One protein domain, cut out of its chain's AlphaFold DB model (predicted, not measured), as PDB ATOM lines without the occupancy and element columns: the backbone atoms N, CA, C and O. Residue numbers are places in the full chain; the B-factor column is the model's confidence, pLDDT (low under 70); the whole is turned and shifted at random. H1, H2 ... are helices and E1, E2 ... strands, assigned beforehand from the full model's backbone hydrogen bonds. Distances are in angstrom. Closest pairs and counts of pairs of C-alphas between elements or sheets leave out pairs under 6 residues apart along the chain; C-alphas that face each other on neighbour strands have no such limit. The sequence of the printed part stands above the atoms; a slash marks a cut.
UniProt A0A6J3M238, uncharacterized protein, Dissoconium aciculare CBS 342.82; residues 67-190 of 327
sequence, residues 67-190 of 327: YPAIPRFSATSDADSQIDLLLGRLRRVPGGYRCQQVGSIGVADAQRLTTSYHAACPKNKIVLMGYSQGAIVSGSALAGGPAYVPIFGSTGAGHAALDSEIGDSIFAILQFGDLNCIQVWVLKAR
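This is residues 67 to 190 of the 327 residues of an uncharacterized protein of Dissoconium aciculare CBS 342.82 (UniProt A0A6J3M238). A short ribbon of two parallel strands, E1 and E2, is packed against H3, and the long helix H2 packs at a steep angle on H3, with H4 near the last part of H2 and the small H1 on an earlier part of H2. Residues 92 to 97 stick out as a free loop between H1 and H2, and long stretches without named elements wind about this core. The printed part has 124 residues, with four named helices and two named strands in the order H1, H2, E1, H3, H4, E2. The class is mixed, helices and strands, with under half of the residues in named elements. The whole is compact, with a radius of gyration of the C-alphas of 14.3 A and spans of 45 by 32 by 22 A.

After residues 67 to 83, which hold no named element, H1 takes residues 84 to 87, beginning at C-alpha 84 (33.190, 103.245, 177.756). H2, residues 99 to 120, is 31.7 A long, from C-alpha 99 at (17.722, 110.011, 179.442). E1 is residues 126 to 131, 16.9 A, and H3 is residues 133 to 143, 15.5 A. H4 is residues 164 to 169, and E2 follows directly as residues 170 to 176, 17.5 A, ending at C-alpha 176 (28.859, 116.204, 191.406).

H2 is the hub, touching three helices. With residues 103 to 111 alone it touches H3, at a steep tilt of 56 degrees, the same way; the closest C-alphas, of Val 107 and Ala 141, are 4.9 A apart. With residues 114 to 118 alone it touches H4, only just about perpendicular at 72 degrees; the closest C-alphas, of His 118 and Ile 166, are 6.3 A apart. H1 and H2 only just touch, with 3 pairs of C-alphas within 8 A, the closest being Leu 86 and Gly 106 at 6.2 A. H2 and E1 are near each other, with 6 pairs of C-alphas within 10 A, while H2 and E2 are apart. E1 and E2 are parallel neighbours at 9 degrees, with N 130 and O 174 at 2.8 A and N 174 and O 128 at 2.8 A, within hydrogen-bond range. E1, H3, H4 and E2 form a strand-helix-strand unit, two parallel neighbour strands with helices between them, with a right-handed crossover. The closest C-alphas of H3 and E2, Ala 135 and Gln 175, are 4.8 A apart. Every O i to N i+4 pair is within hydrogen-bond range in H3, against 17 of 18 in H2 and 1 of 2 in H4; H1 is too short for such a pair.

The farthest C-alphas, of Pro 94 and Arg 190, are 47.4 A apart. The printed part has no cut. The links H1 to H2 and H3 to H4 are long. The mean pLDDT of the printed part is 72.1, and residues 67 to 102, 149 to 156 and 181 to 190 are under 70.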
ATOM      1  N   TYR A  67      43.933 101.790 200.796       50.12
ATOM      2  CA  TYR A  67      43.304 102.670 199.812       50.12
ATOM      3  C   TYR A  67      41.988 102.069 199.297       50.12
ATOM      4  O   TYR A  67      41.993 100.965 198.750       50.12
ATOM      5  N   PRO A  68      40.854 102.778 199.446       55.44
ATOM      6  CA  PRO A  68      39.573 102.305 198.948       55.44
ATOM      7  C   PRO A  68      39.568 102.284 197.418       55.44
ATOM      8  O   PRO A  68      40.108 103.184 196.770       55.44
ATOM      9  N   ALA A  69      38.906 101.285 196.836       64.94
ATOM     10  CA  ALA A  69      38.613 101.301 195.409       64.94
ATOM     11  C   ALA A  69      37.583 102.396 195.100       64.94
ATOM     12  O   ALA A  69      36.595 102.559 195.824       64.94
ATOM     13  N   ILE A  70      37.823 103.135 194.013       62.59
ATOM     14  CA  ILE A  70      36.973 104.247 193.573       62.59
ATOM     15  C   ILE A  70      36.417 103.942 192.176       62.59
ATOM     16  O   ILE A  70      37.012 104.364 191.178       62.59
ATOM     17  N   PRO A  71      35.291 103.221 192.056       62.28
ATOM     18  CA  PRO A  71      34.525 103.205 190.817       62.28
ATOM     19  C   PRO A  71      34.039 104.623 190.470       62.28
ATOM     20  O   PRO A  71      33.431 105.320 191.289       62.28
ATOM     21  N   ARG A  72      34.326 105.053 189.236       58.16
ATOM     22  CA  ARG A  72      33.902 106.348 188.686       58.16
ATOM     23  C   ARG A  72      32.820 106.153 187.633       58.16
ATOM     24  O   ARG A  72      32.989 105.352 186.719       58.16
ATOM     25  N   PHE A  73      31.768 106.960 187.719       68.44
ATOM     26  CA  PHE A  73      30.671 107.015 186.757       68.44
ATOM     27  C   PHE A  73      30.638 108.422 186.123       68.44
ATOM     28  O   PHE A  73      30.343 109.408 186.802       68.44
ATOM     29  N   SER A  74      30.968 108.536 184.833       47.41
ATOM     30  CA  SER A  74      30.903 109.785 184.045       47.41
ATOM     31  C   SER A  74      30.268 109.509 182.679       47.41
ATOM     32  O   SER A  74      30.197 108.361 182.261       47.41
ATOM     33  N   ALA A  75      29.819 110.556 181.985       45.38
ATOM     34  CA  ALA A  75      29.250 110.492 180.634       45.38
ATOM     35  C   ALA A  75      30.209 111.027 179.542       45.38
ATOM     36  O   ALA A  75      29.767 111.406 178.461       45.38
ATOM     37  N   THR A  76      31.511 111.125 179.827       39.28
ATOM     38  CA  THR A  76      32.519 111.688 178.910       39.28
ATOM     39  C   THR A  76      33.130 110.605 178.021       39.28
ATOM     40  O   THR A  76      33.540 109.568 178.531       39.28
ATOM     41  N   SER A  77      33.220 110.866 176.716       36.72
ATOM     42  CA  SER A  77      33.668 109.939 175.662       36.72
ATOM     43  C   SER A  77      35.193 109.815 175.504       36.72
ATOM     44  O   SER A  77      35.664 109.515 174.410       36.72
ATOM     45  N   ASP A  78      35.976 110.092 176.549       34.84
ATOM     46  CA  ASP A  78      37.439 110.025 176.461       34.84
ATOM     47  C   ASP A  78      37.937 108.621 176.840       34.84
ATOM     48  O   ASP A  78      37.716 108.131 177.956       34.84
ATOM     49  N   ALA A  79      38.640 108.005 175.883       29.70
ATOM     50  CA  ALA A  79      39.080 106.607 175.833       29.70
ATOM     51  C   ALA A  79      39.992 106.137 176.992       29.70
ATOM     52  O   ALA A  79      40.240 104.941 177.135       29.70
ATOM     53  N   ASP A  80      40.450 107.045 177.857       31.47
ATOM     54  CA  ASP A  80      41.319 106.739 179.007       31.47
ATOM     55  C   ASP A  80      40.551 106.377 180.289       31.47
ATOM     56  O   ASP A  80      41.128 106.155 181.360       31.47
ATOM     57  N   SER A  81      39.227 106.286 180.196       41.31
ATOM     58  CA  SER A  81      38.379 105.822 181.281       41.31
ATOM     59  C   SER A  81      37.575 104.613 180.813       41.31
ATOM     60  O   SER A  81      36.853 104.675 179.826       41.31
ATOM     61  N   GLN A  82      37.617 103.503 181.554       32.75
ATOM     62  CA  GLN A  82      36.785 102.301 181.305       32.75
ATOM     63  C   GLN A  82      35.273 102.525 181.491       32.75
ATOM     64  O   GLN A  82      34.468 101.601 181.572       32.75
ATOM     65  N   ILE A  83      34.899 103.795 181.513       41.25
ATOM     66  CA  ILE A  83      33.578 104.378 181.431       41.25
ATOM     67  C   ILE A  83      32.937 104.077 180.064       41.25
ATOM     68  O   ILE A  83      31.714 103.981 179.991       41.25
ATOM     69  N   ASP A  84      33.719 103.758 179.029       30.17
ATOM     70  CA  ASP A  84      33.190 103.245 177.756       30.17
ATOM     71  C   ASP A  84      32.440 101.906 177.885       30.17
ATOM     72  O   ASP A  84      31.672 101.552 176.996       30.17
ATOM     73  N   LEU A  85      32.562 101.164 178.995       37.44
ATOM     74  CA  LEU A  85      31.751  99.956 179.206       37.44
ATOM     75  C   LEU A  85      30.310 100.279 179.652       37.44
ATOM     76  O   LEU A  85      29.379  99.556 179.299       37.44
ATOM     77  N   LEU A  86      30.127 101.380 180.390       38.97
ATOM     78  CA  LEU A  86      28.813 101.925 180.758       38.97
ATOM     79  C   LEU A  86      28.204 102.733 179.603       38.97
ATOM     80  O   LEU A  86      26.986 102.743 179.428       38.97
ATOM     81  N   LEU A  87      29.052 103.377 178.792       38.06
ATOM     82  CA  LEU A  87      28.628 104.249 177.698       38.06
ATOM     83  C   LEU A  87      28.593 103.559 176.319       38.06
ATOM     84  O   LEU A  87      27.884 104.011 175.428       38.06
ATOM     85  N   GLY A  88      29.268 102.427 176.118       31.08
ATOM     86  CA  GLY A  88      29.326 101.706 174.835       31.08
ATOM     87  C   GLY A  88      28.007 101.042 174.421       31.08
ATOM     88  O   GLY A  88      27.834 100.641 173.270       31.08
ATOM     89  N   ARG A  89      27.033 100.969 175.341       39.66
ATOM     90  CA  ARG A  89      25.631 100.615 175.049       39.66
ATOM     91  C   ARG A  89      24.749 101.830 174.728       39.66
ATOM     92  O   ARG A  89      23.581 101.654 174.386       39.66
ATOM     93  N   LEU A  90      25.299 103.044 174.760       38.31
ATOM     94  CA  LEU A  90      24.633 104.278 174.344       38.31
ATOM     95  C   LEU A  90      24.654 104.416 172.825       38.31
ATOM     96  O   LEU A  90      25.351 105.252 172.252       38.31
ATOM     97  N   ARG A  91      23.855 103.604 172.132       39.38
ATOM     98  CA  ARG A  91      23.527 103.925 170.742       39.38
ATOM     99  C   ARG A  91      22.692 105.204 170.726       39.38
ATOM    100  O   ARG A  91      21.657 105.274 171.385       39.38
ATOM    101  N   ARG A  92      23.109 106.195 169.925       35.84
ATOM    102  CA  ARG A  92      22.200 107.255 169.458       35.84
ATOM    103  C   ARG A  92      20.981 106.571 168.847       35.84
ATOM    104  O   ARG A  92      21.086 105.947 167.795       35.84
ATOM    105  N   VAL A  93      19.840 106.687 169.510       39.81
ATOM    106  CA  VAL A  93      18.547 106.355 168.915       39.81
ATOM    107  C   VAL A  93      18.092 107.609 168.159       39.81
ATOM    108  O   VAL A  93      18.133 108.697 168.744       39.81
ATOM    109  N   PRO A  94      17.695 107.522 166.880       37.72
ATOM    110  CA  PRO A  94      17.101 108.657 166.180       37.72
ATOM    111  C   PRO A  94      15.872 109.157 166.962       37.72
ATOM    112  O   PRO A  94      14.982 108.363 167.263       37.72
ATOM    113  N   GLY A  95      15.840 110.444 167.343       41.41
ATOM    114  CA  GLY A  95      14.700 111.050 168.058       41.41
ATOM    115  C   GLY A  95      14.987 111.777 169.385       41.41
ATOM    116  O   GLY A  95      14.041 112.104 170.093       41.41
ATOM    117  N   GLY A  96      16.247 112.060 169.735       45.84
ATOM    118  CA  GLY A  96      16.611 112.889 170.899       45.84
ATOM    119  C   GLY A  96      17.243 112.111 172.058       45.84
ATOM    120  O   GLY A  96      17.219 110.881 172.095       45.84
ATOM    121  N   TYR A  97      17.860 112.829 173.002       44.75
ATOM    122  CA  TYR A  97      18.522 112.245 174.172       44.75
ATOM    123  C   TYR A  97      17.497 111.528 175.066       44.75
ATOM    124  O   TYR A  97      16.844 112.146 175.903       44.75
ATOM    125  N   ARG A  98      17.345 110.206 174.920       53.16
ATOM    126  CA  ARG A  98      16.534 109.412 175.851       53.16
ATOM    127  C   ARG A  98      17.310 109.191 177.147       53.16
ATOM    128  O   ARG A  98      17.940 108.154 177.336       53.16
ATOM    129  N   CYS A  99      17.213 110.144 178.072       57.50
ATOM    130  CA  CYS A  99      17.722 110.011 179.442       57.50
ATOM    131  C   CYS A  99      17.180 108.761 180.170       57.50
ATOM    132  O   CYS A  99      17.810 108.287 181.109       57.50
ATOM    133  N   GLN A 100      16.048 108.205 179.720       54.53
ATOM    134  CA  GLN A 100      15.423 107.010 180.295       54.53
ATOM    135  C   GLN A 100      16.286 105.747 180.201       54.53
ATOM    136  O   GLN A 100      16.434 105.039 181.193       54.53
ATOM    137  N   GLN A 101      16.842 105.438 179.023       55.44
ATOM    138  CA  GLN A 101      17.549 104.165 178.818       55.44
ATOM    139  C   GLN A 101      18.922 104.163 179.490       55.44
ATOM    140  O   GLN A 101      19.379 103.130 179.972       55.44
ATOM    141  N   VAL A 102      19.561 105.332 179.554       64.25
ATOM    142  CA  VAL A 102      20.888 105.467 180.160       64.25
ATOM    143  C   VAL A 102      20.827 105.327 181.676       64.25
ATOM    144  O   VAL A 102      21.724 104.741 182.275       64.25
ATOM    145  N   GLY A 103      19.741 105.809 182.287       79.81
ATOM    146  CA  GLY A 103      19.518 105.661 183.717       79.81
ATOM    147  C   GLY A 103      19.416 104.193 184.124       79.81
ATOM    148  O   GLY A 103      20.172 103.750 184.984       79.81
ATOM    149  N   SER A 104      18.523 103.419 183.500       86.19
ATOM    150  CA  SER A 104      18.234 102.068 183.996       86.19
ATOM    151  C   SER A 104      19.357 101.063 183.753       86.19
ATOM    152  O   SER A 104      19.696 100.279 184.641       86.19
ATOM    153  N   ILE A 105      19.979 101.113 182.572       88.69
ATOM    154  CA  ILE A 105      21.143 100.275 182.259       88.69
ATOM    155  C   ILE A 105      22.319 100.684 183.150       88.69
ATOM    156  O   ILE A 105      22.960  99.819 183.743       88.69
ATOM    157  N   GLY A 106      22.549 101.993 183.311       90.44
ATOM    158  CA  GLY A 106      23.616 102.512 184.159       90.44
ATOM    159  C   GLY A 106      23.483 102.066 185.613       90.44
ATOM    160  O   GLY A 106      24.467 101.640 186.213       90.44
ATOM    161  N   VAL A 107      22.269 102.103 186.167       93.12
ATOM    162  CA  VAL A 107      22.004 101.635 187.533       93.12
ATOM    163  C   VAL A 107      22.245 100.137 187.671       93.12
ATOM    164  O   VAL A 107      22.962  99.729 188.583       93.12
ATOM    165  N   ALA A 108      21.721  99.322 186.754       92.94
ATOM    166  CA  ALA A 108      21.927  97.876 186.793       92.94
ATOM    167  C   ALA A 108      23.417  97.499 186.694       92.94
ATOM    168  O   ALA A 108      23.891  96.627 187.425       92.94
ATOM    169  N   ASP A 109      24.182  98.181 185.836       94.50
ATOM    170  CA  ASP A 109      25.620  97.948 185.711       94.50
ATOM    171  C   ASP A 109      26.404  98.437 186.935       94.50
ATOM    172  O   ASP A 109      27.293  97.727 187.407       94.50
ATOM    173  N   ALA A 110      26.053  99.594 187.506       95.06
ATOM    174  CA  ALA A 110      26.660 100.075 188.744       95.06
ATOM    175  C   ALA A 110      26.426  99.098 189.908       95.06
ATOM    176  O   ALA A 110      27.359  98.803 190.661       95.06
ATOM    177  N   GLN A 111      25.217  98.538 190.017       96.31
ATOM    178  CA  GLN A 111      24.894  97.509 191.007       96.31
ATOM    179  C   GLN A 111      25.710  96.244 190.772       96.31
ATOM    180  O   GLN A 111      26.422  95.802 191.668       96.31
ATOM    181  N   ARG A 112      25.701  95.712 189.545       96.50
ATOM    182  CA  ARG A 112      26.454  94.505 189.183       96.50
ATOM    183  C   ARG A 112      27.946  94.641 189.490       96.50
ATOM    184  O   ARG A 112      28.536  93.708 190.036       96.50
ATOM    185  N   LEU A 113      28.556  95.776 189.148       96.06
ATOM    186  CA  LEU A 113      29.974  96.041 189.409       96.06
ATOM    187  C   LEU A 113      30.267  96.141 190.908       96.06
ATOM    188  O   LEU A 113      31.218  95.521 191.381       96.06
ATOM    189  N   THR A 114      29.432  96.864 191.657       96.38
ATOM    190  CA  THR A 114      29.604  97.022 193.110       96.38
ATOM    191  C   THR A 114      29.444  95.682 193.831       96.38
ATOM    192  O   THR A 114      30.293  95.324 194.647       96.38
ATOM    193  N   THR A 115      28.427  94.894 193.468       97.19
ATOM    194  CA  THR A 115      28.203  93.540 193.991       97.19
ATOM    195  C   THR A 115      29.364  92.610 193.669       97.19
ATOM    196  O   THR A 115      29.841  91.899 194.548       97.19
ATOM    197  N   SER A 116      29.858  92.630 192.429       96.56
ATOM    198  CA  SER A 116      30.963  91.756 192.016       96.56
ATOM    199  C   SER A 116      32.267  92.113 192.736       96.56
ATOM    200  O   SER A 116      33.001  91.220 193.157       96.56
ATOM    201  N   TYR A 117      32.532  93.408 192.936       95.88
ATOM    202  CA  TYR A 117      33.680  93.868 193.716       95.88
ATOM    203  C   TYR A 117      33.566  93.466 195.192       95.88
ATOM    204  O   TYR A 117      34.534  92.970 195.765       95.88
ATOM    205  N   HIS A 118      32.391  93.641 195.802       96.88
ATOM    206  CA  HIS A 118      32.151  93.232 197.186       96.88
ATOM    207  C   HIS A 118      32.290  91.714 197.367       96.88
ATOM    208  O   HIS A 118      32.964  91.277 198.292       96.88
ATOM    209  N   ALA A 119      31.738  90.911 196.452       96.69
ATOM    210  CA  ALA A 119      31.848  89.452 196.496       96.69
ATOM    211  C   ALA A 119      33.306  88.977 196.423       96.69
ATOM    212  O   ALA A 119      33.688  88.024 197.099       96.69
ATOM    213  N   ALA A 120      34.132  89.656 195.627       96.50
ATOM    214  CA  ALA A 120      35.554  89.366 195.571       96.50
ATOM    215  C   ALA A 120      36.272  89.818 196.845       96.50
ATOM    216  O   ALA A 120      37.045  89.051 197.416       96.50
ATOM    217  N   CYS A 121      35.992  91.041 197.307       96.56
ATOM    218  CA  CYS A 121      36.705  91.707 198.393       96.56
ATOM    219  C   CYS A 121      35.763  92.181 199.511       96.56
ATOM    220  O   CYS A 121      35.639  93.390 199.736       96.56
ATOM    221  N   PRO A 122      35.152  91.260 200.282       96.38
ATOM    222  CA  PRO A 122      34.082  91.596 201.230       96.38
ATOM    223  C   PRO A 122      34.548  92.493 202.386       96.38
ATOM    224  O   PRO A 122      33.759  93.207 202.998       96.38
ATOM    225  N   LYS A 123      35.853  92.502 202.682       95.31
ATOM    226  CA  LYS A 123      36.444  93.336 203.742       95.31
ATOM    227  C   LYS A 123      36.799  94.754 203.287       95.31
ATOM    228  O   LYS A 123      37.075  95.602 204.135       95.31
ATOM    229  N   ASN A 124      36.808  95.022 201.982       95.38
ATOM    230  CA  ASN A 124      37.245  96.310 201.459       95.38
ATOM    231  C   ASN A 124      36.150  97.368 201.588       95.38
ATOM    232  O   ASN A 124      34.951  97.084 201.543       95.38
ATOM    233  N   LYS A 125      36.591  98.620 201.725       96.25
ATOM    234  CA  LYS A 125      35.720  99.791 201.666       96.25
ATOM    235  C   LYS A 125      35.621 100.315 200.234       96.25
ATOM    236  O   LYS A 125      36.623 100.401 199.527       96.25
ATOM    237  N   ILE A 126      34.404 100.663 199.830       96.19
ATOM    238  CA  ILE A 126      34.049 101.122 198.485       96.19
ATOM    239  C   ILE A 126      33.722 102.614 198.547       96.19
ATOM    240  O   ILE A 126      33.002 103.060 199.443       96.19
ATOM    241  N   VAL A 127      34.230 103.394 197.594       95.69
ATOM    242  CA  VAL A 127      33.850 104.801 197.422       95.69
ATOM    243  C   VAL A 127      33.207 104.980 196.054       95.69
ATOM    244  O   VAL A 127      33.869 104.807 195.037       95.69
ATOM    245  N   LEU A 128      31.927 105.348 196.010       95.62
ATOM    246  CA  LEU A 128      31.234 105.600 194.745       95.62
ATOM    247  C   LEU A 128      31.399 107.067 194.339       95.62
ATOM    248  O   LEU A 128      31.188 107.963 195.155       95.62
ATOM    249  N   MET A 129      31.744 107.339 193.081       95.56
ATOM    250  CA  MET A 129      31.842 108.710 192.571       95.56
ATOM    251  C   MET A 129      31.074 108.872 191.259       95.56
ATOM    252  O   MET A 129      31.347 108.162 190.293       95.56
ATOM    253  N   GLY A 130      30.166 109.845 191.204       94.06
ATOM    254  CA  GLY A 130      29.362 110.158 190.026       94.06
ATOM    255  C   GLY A 130      29.408 111.638 189.646       94.06
ATOM    256  O   GLY A 130      29.336 112.505 190.516       94.06
ATOM    257  N   TYR A 131      29.499 111.930 188.346       92.25
ATOM    258  CA  TYR A 131      29.375 113.285 187.791       92.25
ATOM    259  C   TYR A 131      28.210 113.372 186.798       92.25
ATOM    260  O   TYR A 131      28.052 112.483 185.959       92.25
ATOM    261  N   SER A 132      27.423 114.452 186.846       91.75
ATOM    262  CA  SER A 132      26.264 114.676 185.973       91.75
ATOM    263  C   SER A 132      25.295 113.483 186.040       91.75
ATOM    264  O   SER A 132      24.850 113.096 187.119       91.75
ATOM    265  N   GLN A 133      25.026 112.817 184.921       88.75
ATOM    266  CA  GLN A 133      24.221 111.595 184.879       88.75
ATOM    267  C   GLN A 133      24.787 110.450 185.743       88.75
ATOM    268  O   GLN A 133      24.022 109.654 186.285       88.75
ATOM    269  N   GLY A 134      26.108 110.383 185.934       91.50
ATOM    270  CA  GLY A 134      26.742 109.395 186.809       91.50
ATOM    271  C   GLY A 134      26.399 109.584 188.291       91.50
ATOM    272  O   GLY A 134      26.397 108.615 189.053       91.50
ATOM    273  N   ALA A 135      26.065 110.809 188.714       92.12
ATOM    274  CA  ALA A 135      25.593 111.068 190.073       92.12
ATOM    275  C   ALA A 135      24.212 110.434 190.308       92.12
ATOM    276  O   ALA A 135      24.035 109.723 191.297       92.12
ATOM    277  N   ILE A 136      23.298 110.561 189.341       90.44
ATOM    278  CA  ILE A 136      21.984 109.897 189.378       90.44
ATOM    279  C   ILE A 136      22.146 108.378 189.419       90.44
ATOM    280  O   ILE A 136      21.508 107.715 190.234       90.44
ATOM    281  N   VAL A 137      23.003 107.830 188.551       92.38
ATOM    282  CA  VAL A 137      23.256 106.385 188.475       92.38
ATOM    283  C   VAL A 137      23.786 105.854 189.805       92.38
ATOM    284  O   VAL A 137      23.233 104.900 190.339       92.38
ATOM    285  N   SER A 138      24.816 106.487 190.371       94.31
ATOM    286  CA  SER A 138      25.396 106.051 191.649       94.31
ATOM    287  C   SER A 138      24.417 106.189 192.822       94.31
ATOM    288  O   SER A 138      24.346 105.287 193.655       94.31
ATOM    289  N   GLY A 139      23.614 107.257 192.857       92.62
ATOM    290  CA  GLY A 139      22.583 107.448 193.881       92.62
ATOM    291  C   GLY A 139      21.458 106.420 193.785       92.62
ATOM    292  O   GLY A 139      21.101 105.799 194.782       92.62
ATOM    293  N   SER A 140      20.951 106.184 192.575       92.44
ATOM    294  CA  SER A 140      19.852 105.241 192.326       92.44
ATOM    295  C   SER A 140      20.299 103.784 192.466       92.44
ATOM    296  O   SER A 140      19.524 102.945 192.908       92.44
ATOM    297  N   ALA A 141      21.556 103.467 192.144       94.69
ATOM    298  CA  ALA A 141      22.128 102.149 192.410       94.69
ATOM    299  C   ALA A 141      22.186 101.850 193.907       94.69
ATOM    300  O   ALA A 141      21.821 100.750 194.315       94.69
ATOM    301  N   LEU A 142      22.605 102.829 194.713       95.25
ATOM    302  CA  LEU A 142      22.669 102.688 196.162       95.25
ATOM    303  C   LEU A 142      21.276 102.613 196.790       95.25
ATOM    304  O   LEU A 142      20.968 101.647 197.478       95.25
ATOM    305  N   ALA A 143      20.473 103.658 196.601       94.25
ATOM    306  CA  ALA A 143      19.233 103.871 197.340       94.25
ATOM    307  C   ALA A 143      18.010 103.212 196.687       94.25
ATOM    308  O   ALA A 143      16.931 103.193 197.279       94.25
ATOM    309  N   GLY A 144      18.167 102.680 195.475       92.19
ATOM    310  CA  GLY A 144      17.056 102.254 194.641       92.19
ATOM    311  C   GLY A 144      16.287 103.444 194.066       92.19
ATOM    312  O   GLY A 144      16.726 104.595 194.100       92.19
ATOM    313  N   GLY A 145      15.107 103.156 193.530       88.56
ATOM    314  CA  GLY A 145      14.238 104.150 192.912       88.56
ATOM    315  C   GLY A 145      14.527 104.373 191.425       88.56
ATOM    316  O   GLY A 145      15.304 103.641 190.803       88.56
ATOM    317  N   PRO A 146      13.823 105.326 190.798       83.38
ATOM    318  CA  PRO A 146      13.966 105.585 189.376       83.38
ATOM    319  C   PRO A 146      15.297 106.281 189.088       83.38
ATOM    320  O   PRO A 146      15.629 107.298 189.689       83.38
ATOM    321  N   ALA A 147      16.015 105.789 188.081       72.38
ATOM    322  CA  ALA A 147      17.284 106.348 187.612       72.38
ATOM    323  C   ALA A 147      17.136 107.661 186.814       72.38
ATOM    324  O   ALA A 147      17.949 107.961 185.935       72.38
ATOM    325  N   TYR A 148      16.052 108.405 187.031       72.81
ATOM    326  CA  TYR A 148      15.638 109.491 186.155       72.81
ATOM    327  C   TYR A 148      15.001 110.650 186.929       72.81
ATOM    328  O   TYR A 148      14.199 110.445 187.838       72.81
ATOM    329  N   VAL A 149      15.346 111.873 186.516       61.28
ATOM    330  CA  VAL A 149      14.812 113.121 187.068       61.28
ATOM    331  C   VAL A 149      13.398 113.334 186.524       61.28
ATOM    332  O   VAL A 149      13.265 113.448 185.312       61.28
ATOM    333  N   PRO A 150      12.342 113.484 187.337       55.50
ATOM    334  CA  PRO A 150      10.948 113.568 186.872       55.50
ATOM    335  C   PRO A 150      10.587 114.779 185.981       55.50
ATOM    336  O   PRO A 150       9.413 114.985 185.685       55.50
ATOM    337  N   ILE A 151      11.557 115.565 185.497       57.38
ATOM    338  CA  ILE A 151      11.341 116.772 184.682       57.38
ATOM    339  C   ILE A 151      10.550 116.475 183.390       57.38
ATOM    340  O   ILE A 151       9.844 117.360 182.915       57.38
ATOM    341  N   PHE A 152      10.588 115.248 182.848       56.12
ATOM    342  CA  PHE A 152       9.795 114.860 181.665       56.12
ATOM    343  C   PHE A 152       8.661 113.859 181.946       56.12
ATOM    344  O   PHE A 152       8.228 113.156 181.037       56.12
ATOM    345  N   GLY A 153       8.159 113.778 183.185       52.66
ATOM    346  CA  GLY A 153       6.878 113.114 183.483       52.66
ATOM    347  C   GLY A 153       6.843 111.587 183.327       52.66
ATOM    348  O   GLY A 153       5.785 110.985 183.464       52.66
ATOM    349  N   SER A 154       7.979 110.936 183.068       54.75
ATOM    350  CA  SER A 154       8.057 109.479 182.995       54.75
ATOM    351  C   SER A 154       8.636 108.886 184.275       54.75
ATOM    352  O   SER A 154       9.815 109.086 184.577       54.75
ATOM    353  N   THR A 155       7.843 108.102 184.998       59.75
ATOM    354  CA  THR A 155       8.337 107.244 186.076       59.75
ATOM    355  C   THR A 155       8.937 105.990 185.449       59.75
ATOM    356  O   THR A 155       8.220 105.052 185.102       59.75
ATOM    357  N   GLY A 156      10.254 105.987 185.231       67.19
ATOM    358  CA  GLY A 156      10.957 104.752 184.878       67.19
ATOM    359  C   GLY A 156      10.728 103.680 185.949       67.19
ATOM    360  O   GLY A 156      10.448 104.012 187.103       67.19
ATOM    361  N   ALA A 157      10.844 102.403 185.573       77.06
ATOM    362  CA  ALA A 157      10.804 101.315 186.543       77.06
ATOM    363  C   ALA A 157      11.858 101.571 187.633       77.06
ATOM    364  O   ALA A 157      13.017 101.861 187.329       77.06
ATOM    365  N   GLY A 158      11.432 101.535 188.895       83.44
ATOM    366  CA  GLY A 158      12.342 101.698 190.018       83.44
ATOM    367  C   GLY A 158      13.334 100.542 190.070       83.44
ATOM    368  O   GLY A 158      12.972  99.395 189.810       83.44
ATOM    369  N   HIS A 159      14.578 100.840 190.420       90.44
ATOM    370  CA  HIS A 159      15.558  99.819 190.760       90.44
ATOM    371  C   HIS A 159      15.441  99.480 192.245       90.44
ATOM    372  O   HIS A 159      15.147 100.353 193.065       90.44
ATOM    373  N   ALA A 160      15.669  98.216 192.601       95.12
ATOM    374  CA  ALA A 160      15.898  97.865 193.997       95.12
ATOM    375  C   ALA A 160      17.161  98.583 194.493       95.12
ATOM    376  O   ALA A 160      18.045  98.880 193.695       95.12
ATOM    377  N   ALA A 161      17.247  98.868 195.789       95.81
ATOM    378  CA  ALA A 161      18.490  99.332 196.396       95.81
ATOM    379  C   ALA A 161      19.569  98.237 196.330       95.81
ATOM    380  O   ALA A 161      19.255  97.056 196.155       95.81
ATOM    381  N   LEU A 162      20.838  98.624 196.492       96.31
ATOM    382  CA  LEU A 162      21.897  97.649 196.765       96.31
ATOM    383  C   LEU A 162      21.575  96.873 198.049       96.31
ATOM    384  O   LEU A 162      20.978  97.421 198.976       96.31
ATOM    385  N   ASP A 163      22.001  95.609 198.102       97.00
ATOM    386  CA  ASP A 163      21.877  94.808 199.318       97.00
ATOM    387  C   ASP A 163      22.548  95.530 200.498       97.00
ATOM    388  O   ASP A 163      23.614  96.137 200.343       97.00
ATOM    389  N   SER A 164      21.927  95.472 201.675       96.31
ATOM    390  CA  SER A 164      22.442  96.124 202.880       96.31
ATOM    391  C   SER A 164      23.861  95.686 203.253       96.31
ATOM    392  O   SER A 164      24.634  96.524 203.714       96.31
ATOM    393  N   GLU A 165      24.235  94.427 203.002       96.56
ATOM    394  CA  GLU A 165      25.589  93.921 203.259       96.56
ATOM    395  C   GLU A 165      26.627  94.643 202.384       96.56
ATOM    396  O   GLU A 165      27.678  95.077 202.859       96.56
ATOM    397  N   ILE A 166      26.288  94.875 201.113       97.38
ATOM    398  CA  ILE A 166      27.120  95.644 200.180       97.38
ATOM    399  C   ILE A 166      27.125  97.125 200.584       97.38
ATOM    400  O   ILE A 166      28.170  97.782 200.532       97.38
ATOM    401  N   GLY A 167      25.974  97.645 201.023       95.81
ATOM    402  CA  GLY A 167      25.822  99.000 201.551       95.81
ATOM    403  C   GLY A 167      26.767  99.302 202.720       95.81
ATOM    404  O   GLY A 167      27.373 100.373 202.749       95.81
ATOM    405  N   ASP A 168      26.984  98.343 203.623       96.38
ATOM    406  CA  ASP A 168      27.905  98.472 204.766       96.38
ATOM    407  C   ASP A 168      29.397  98.535 204.358       96.38
ATOM    408  O   ASP A 168      30.260  99.042 205.103       96.38
ATOM    409  N   SER A 169      29.728  98.061 203.153       96.62
ATOM    410  CA  SER A 169      31.054  98.240 202.551       96.62
ATOM    411  C   SER A 169      31.237  99.608 201.900       96.62
ATOM    412  O   SER A 169      32.383 100.008 201.675       96.62
ATOM    413  N   ILE A 170      30.172 100.368 201.637       96.12
ATOM    414  CA  ILE A 170      30.276 101.703 201.038       96.12
ATOM    415  C   ILE A 170      30.653 102.723 202.116       96.12
ATOM    416  O   ILE A 170      29.908 103.004 203.049       96.12
ATOM    417  N   PHE A 171      31.849 103.292 201.986       96.62
ATOM    418  CA  PHE A 171      32.402 104.253 202.937       96.62
ATOM    419  C   PHE A 171      31.988 105.692 202.631       96.62
ATOM    420  O   PHE A 171      31.720 106.471 203.544       96.62
ATOM    421  N   ALA A 172      31.959 106.053 201.348       95.69
ATOM    422  CA  ALA A 172      31.616 107.397 200.913       95.69
ATOM    423  C   ALA A 172      31.002 107.389 199.513       95.69
ATOM    424  O   ALA A 172      31.263 106.500 198.701       95.69
ATOM    425  N   ILE A 173      30.216 108.428 199.239       94.44
ATOM    426  CA  ILE A 173      29.623 108.688 197.931       94.44
ATOM    427  C   ILE A 173      29.873 110.147 197.589       94.44
ATOM    428  O   ILE A 173      29.606 111.031 198.403       94.44
ATOM    429  N   LEU A 174      30.405 110.396 196.398       94.69
ATOM    430  CA  LEU A 174      30.669 111.736 195.897       94.69
ATOM    431  C   LEU A 174      29.858 111.968 194.628       94.69
ATOM    432  O   LEU A 174      30.140 111.380 193.587       94.69
ATOM    433  N   GLN A 175      28.860 112.837 194.722       94.00
ATOM    434  CA  GLN A 175      27.992 113.211 193.614       94.00
ATOM    435  C   GLN A 175      28.255 114.662 193.227       94.00
ATOM    436  O   GLN A 175      28.174 115.565 194.057       94.00
ATOM    437  N   PHE A 176      28.571 114.885 191.957       90.38
ATOM    438  CA  PHE A 176      28.859 116.204 191.406       90.38
ATOM    439  C   PHE A 176      27.913 116.491 190.246       90.38
ATOM    440  O   PHE A 176      27.778 115.669 189.345       90.38
ATOM    441  N   GLY A 177      27.274 117.661 190.245       90.31
ATOM    442  CA  GLY A 177      26.321 118.018 189.191       90.31
ATOM    443  C   GLY A 177      25.135 117.054 189.099       90.31
ATOM    444  O   GLY A 177      24.651 116.808 187.999       90.31
ATOM    445  N   ASP A 178      24.709 116.474 190.228       86.25
ATOM    446  CA  ASP A 178      23.516 115.629 190.262       86.25
ATOM    447  C   ASP A 178      22.304 116.439 189.804       86.25
ATOM    448  O   ASP A 178      21.986 117.486 190.367       86.25
ATOM    449  N   LEU A 179      21.645 115.953 188.757       78.25
ATOM    450  CA  LEU A 179      20.485 116.609 188.167       78.25
ATOM    451  C   LEU A 179      19.212 116.349 188.998       78.25
ATOM    452  O   LEU A 179      18.196 117.010 188.778       78.25
ATOM    453  N   ASN A 180      19.264 115.443 189.984       70.62
ATOM    454  CA  ASN A 180      18.252 115.281 191.027       70.62
ATOM    455  C   ASN A 180      18.448 116.334 192.137       70.62
ATOM    456  O   ASN A 180      18.648 115.992 193.300       70.62
ATOM    457  N   CYS A 181      18.383 117.629 191.804       44.75
ATOM    458  CA  CYS A 181      18.694 118.757 192.703       44.75
ATOM    459  C   CYS A 181      17.806 118.886 193.968       44.75
ATOM    460  O   CYS A 181      17.870 119.898 194.664       44.75
ATOM    461  N   ILE A 182      16.972 117.894 194.293       45.72
ATOM    462  CA  ILE A 182      16.219 117.809 195.548       45.72
ATOM    463  C   ILE A 182      16.393 116.407 196.143       45.72
ATOM    464  O   ILE A 182      15.439 115.643 196.246       45.72
ATOM    465  N   GLN A 183      17.612 116.048 196.544       43.66
ATOM    466  CA  GLN A 183      17.817 114.963 197.504       43.66
ATOM    467  C   GLN A 183      18.905 115.360 198.504       43.66
ATOM    468  O   GLN A 183      20.079 115.485 198.169       43.66
ATOM    469  N   VAL A 184      18.498 115.603 199.751       34.25
ATOM    470  CA  VAL A 184      19.417 115.831 200.871       34.25
ATOM    471  C   VAL A 184      19.716 114.473 201.493       34.25
ATOM    472  O   VAL A 184      18.878 113.921 202.204       34.25
ATOM    473  N   TRP A 185      20.908 113.937 201.245       42.16
ATOM    474  CA  TRP A 185      21.370 112.711 201.892       42.16
ATOM    475  C   TRP A 185      22.227 113.052 203.114       42.16
ATOM    476  O   TRP A 185      23.271 113.695 203.004       42.16
ATOM    477  N   VAL A 186      21.798 112.604 204.296       35.94
ATOM    478  CA  VAL A 186      22.620 112.627 205.513       35.94
ATOM    479  C   VAL A 186      23.279 111.260 205.656       35.94
ATOM    480  O   VAL A 186      22.675 110.315 206.159       35.94
ATOM    481  N   LEU A 187      24.530 111.138 205.213       41.59
ATOM    482  CA  LEU A 187      25.330 109.936 205.444       41.59
ATOM    483  C   LEU A 187      25.860 109.938 206.883       41.59
ATOM    484  O   LEU A 187      26.684 110.768 207.272       41.59
ATOM    485  N   LYS A 188      25.378 108.989 207.690       35.84
ATOM    486  CA  LYS A 188      25.890 108.717 209.035       35.84
ATOM    487  C   LYS A 188      27.025 107.699 208.936       35.84
ATOM    488  O   LYS A 188      26.773 106.501 208.872       35.84
ATOM    489  N   ALA A 189      28.273 108.158 208.979       35.56
ATOM    490  CA  ALA A 189      29.415 107.265 209.155       35.56
ATOM    491  C   ALA A 189      29.355 106.634 210.561       35.56
ATOM    492  O   ALA A 189      29.501 107.322 211.576       35.56
ATOM    493  N   ARG A 190      29.090 105.325 210.642       39.72
ATOM    494  CA  ARG A 190      29.063 104.578 211.908       39.72
ATOM    495  C   ARG A 190      30.478 104.082 212.215       39.72
ATOM    496  O   ARG A 190      30.914 103.069 211.683       39.72
TER     497      ARG A 190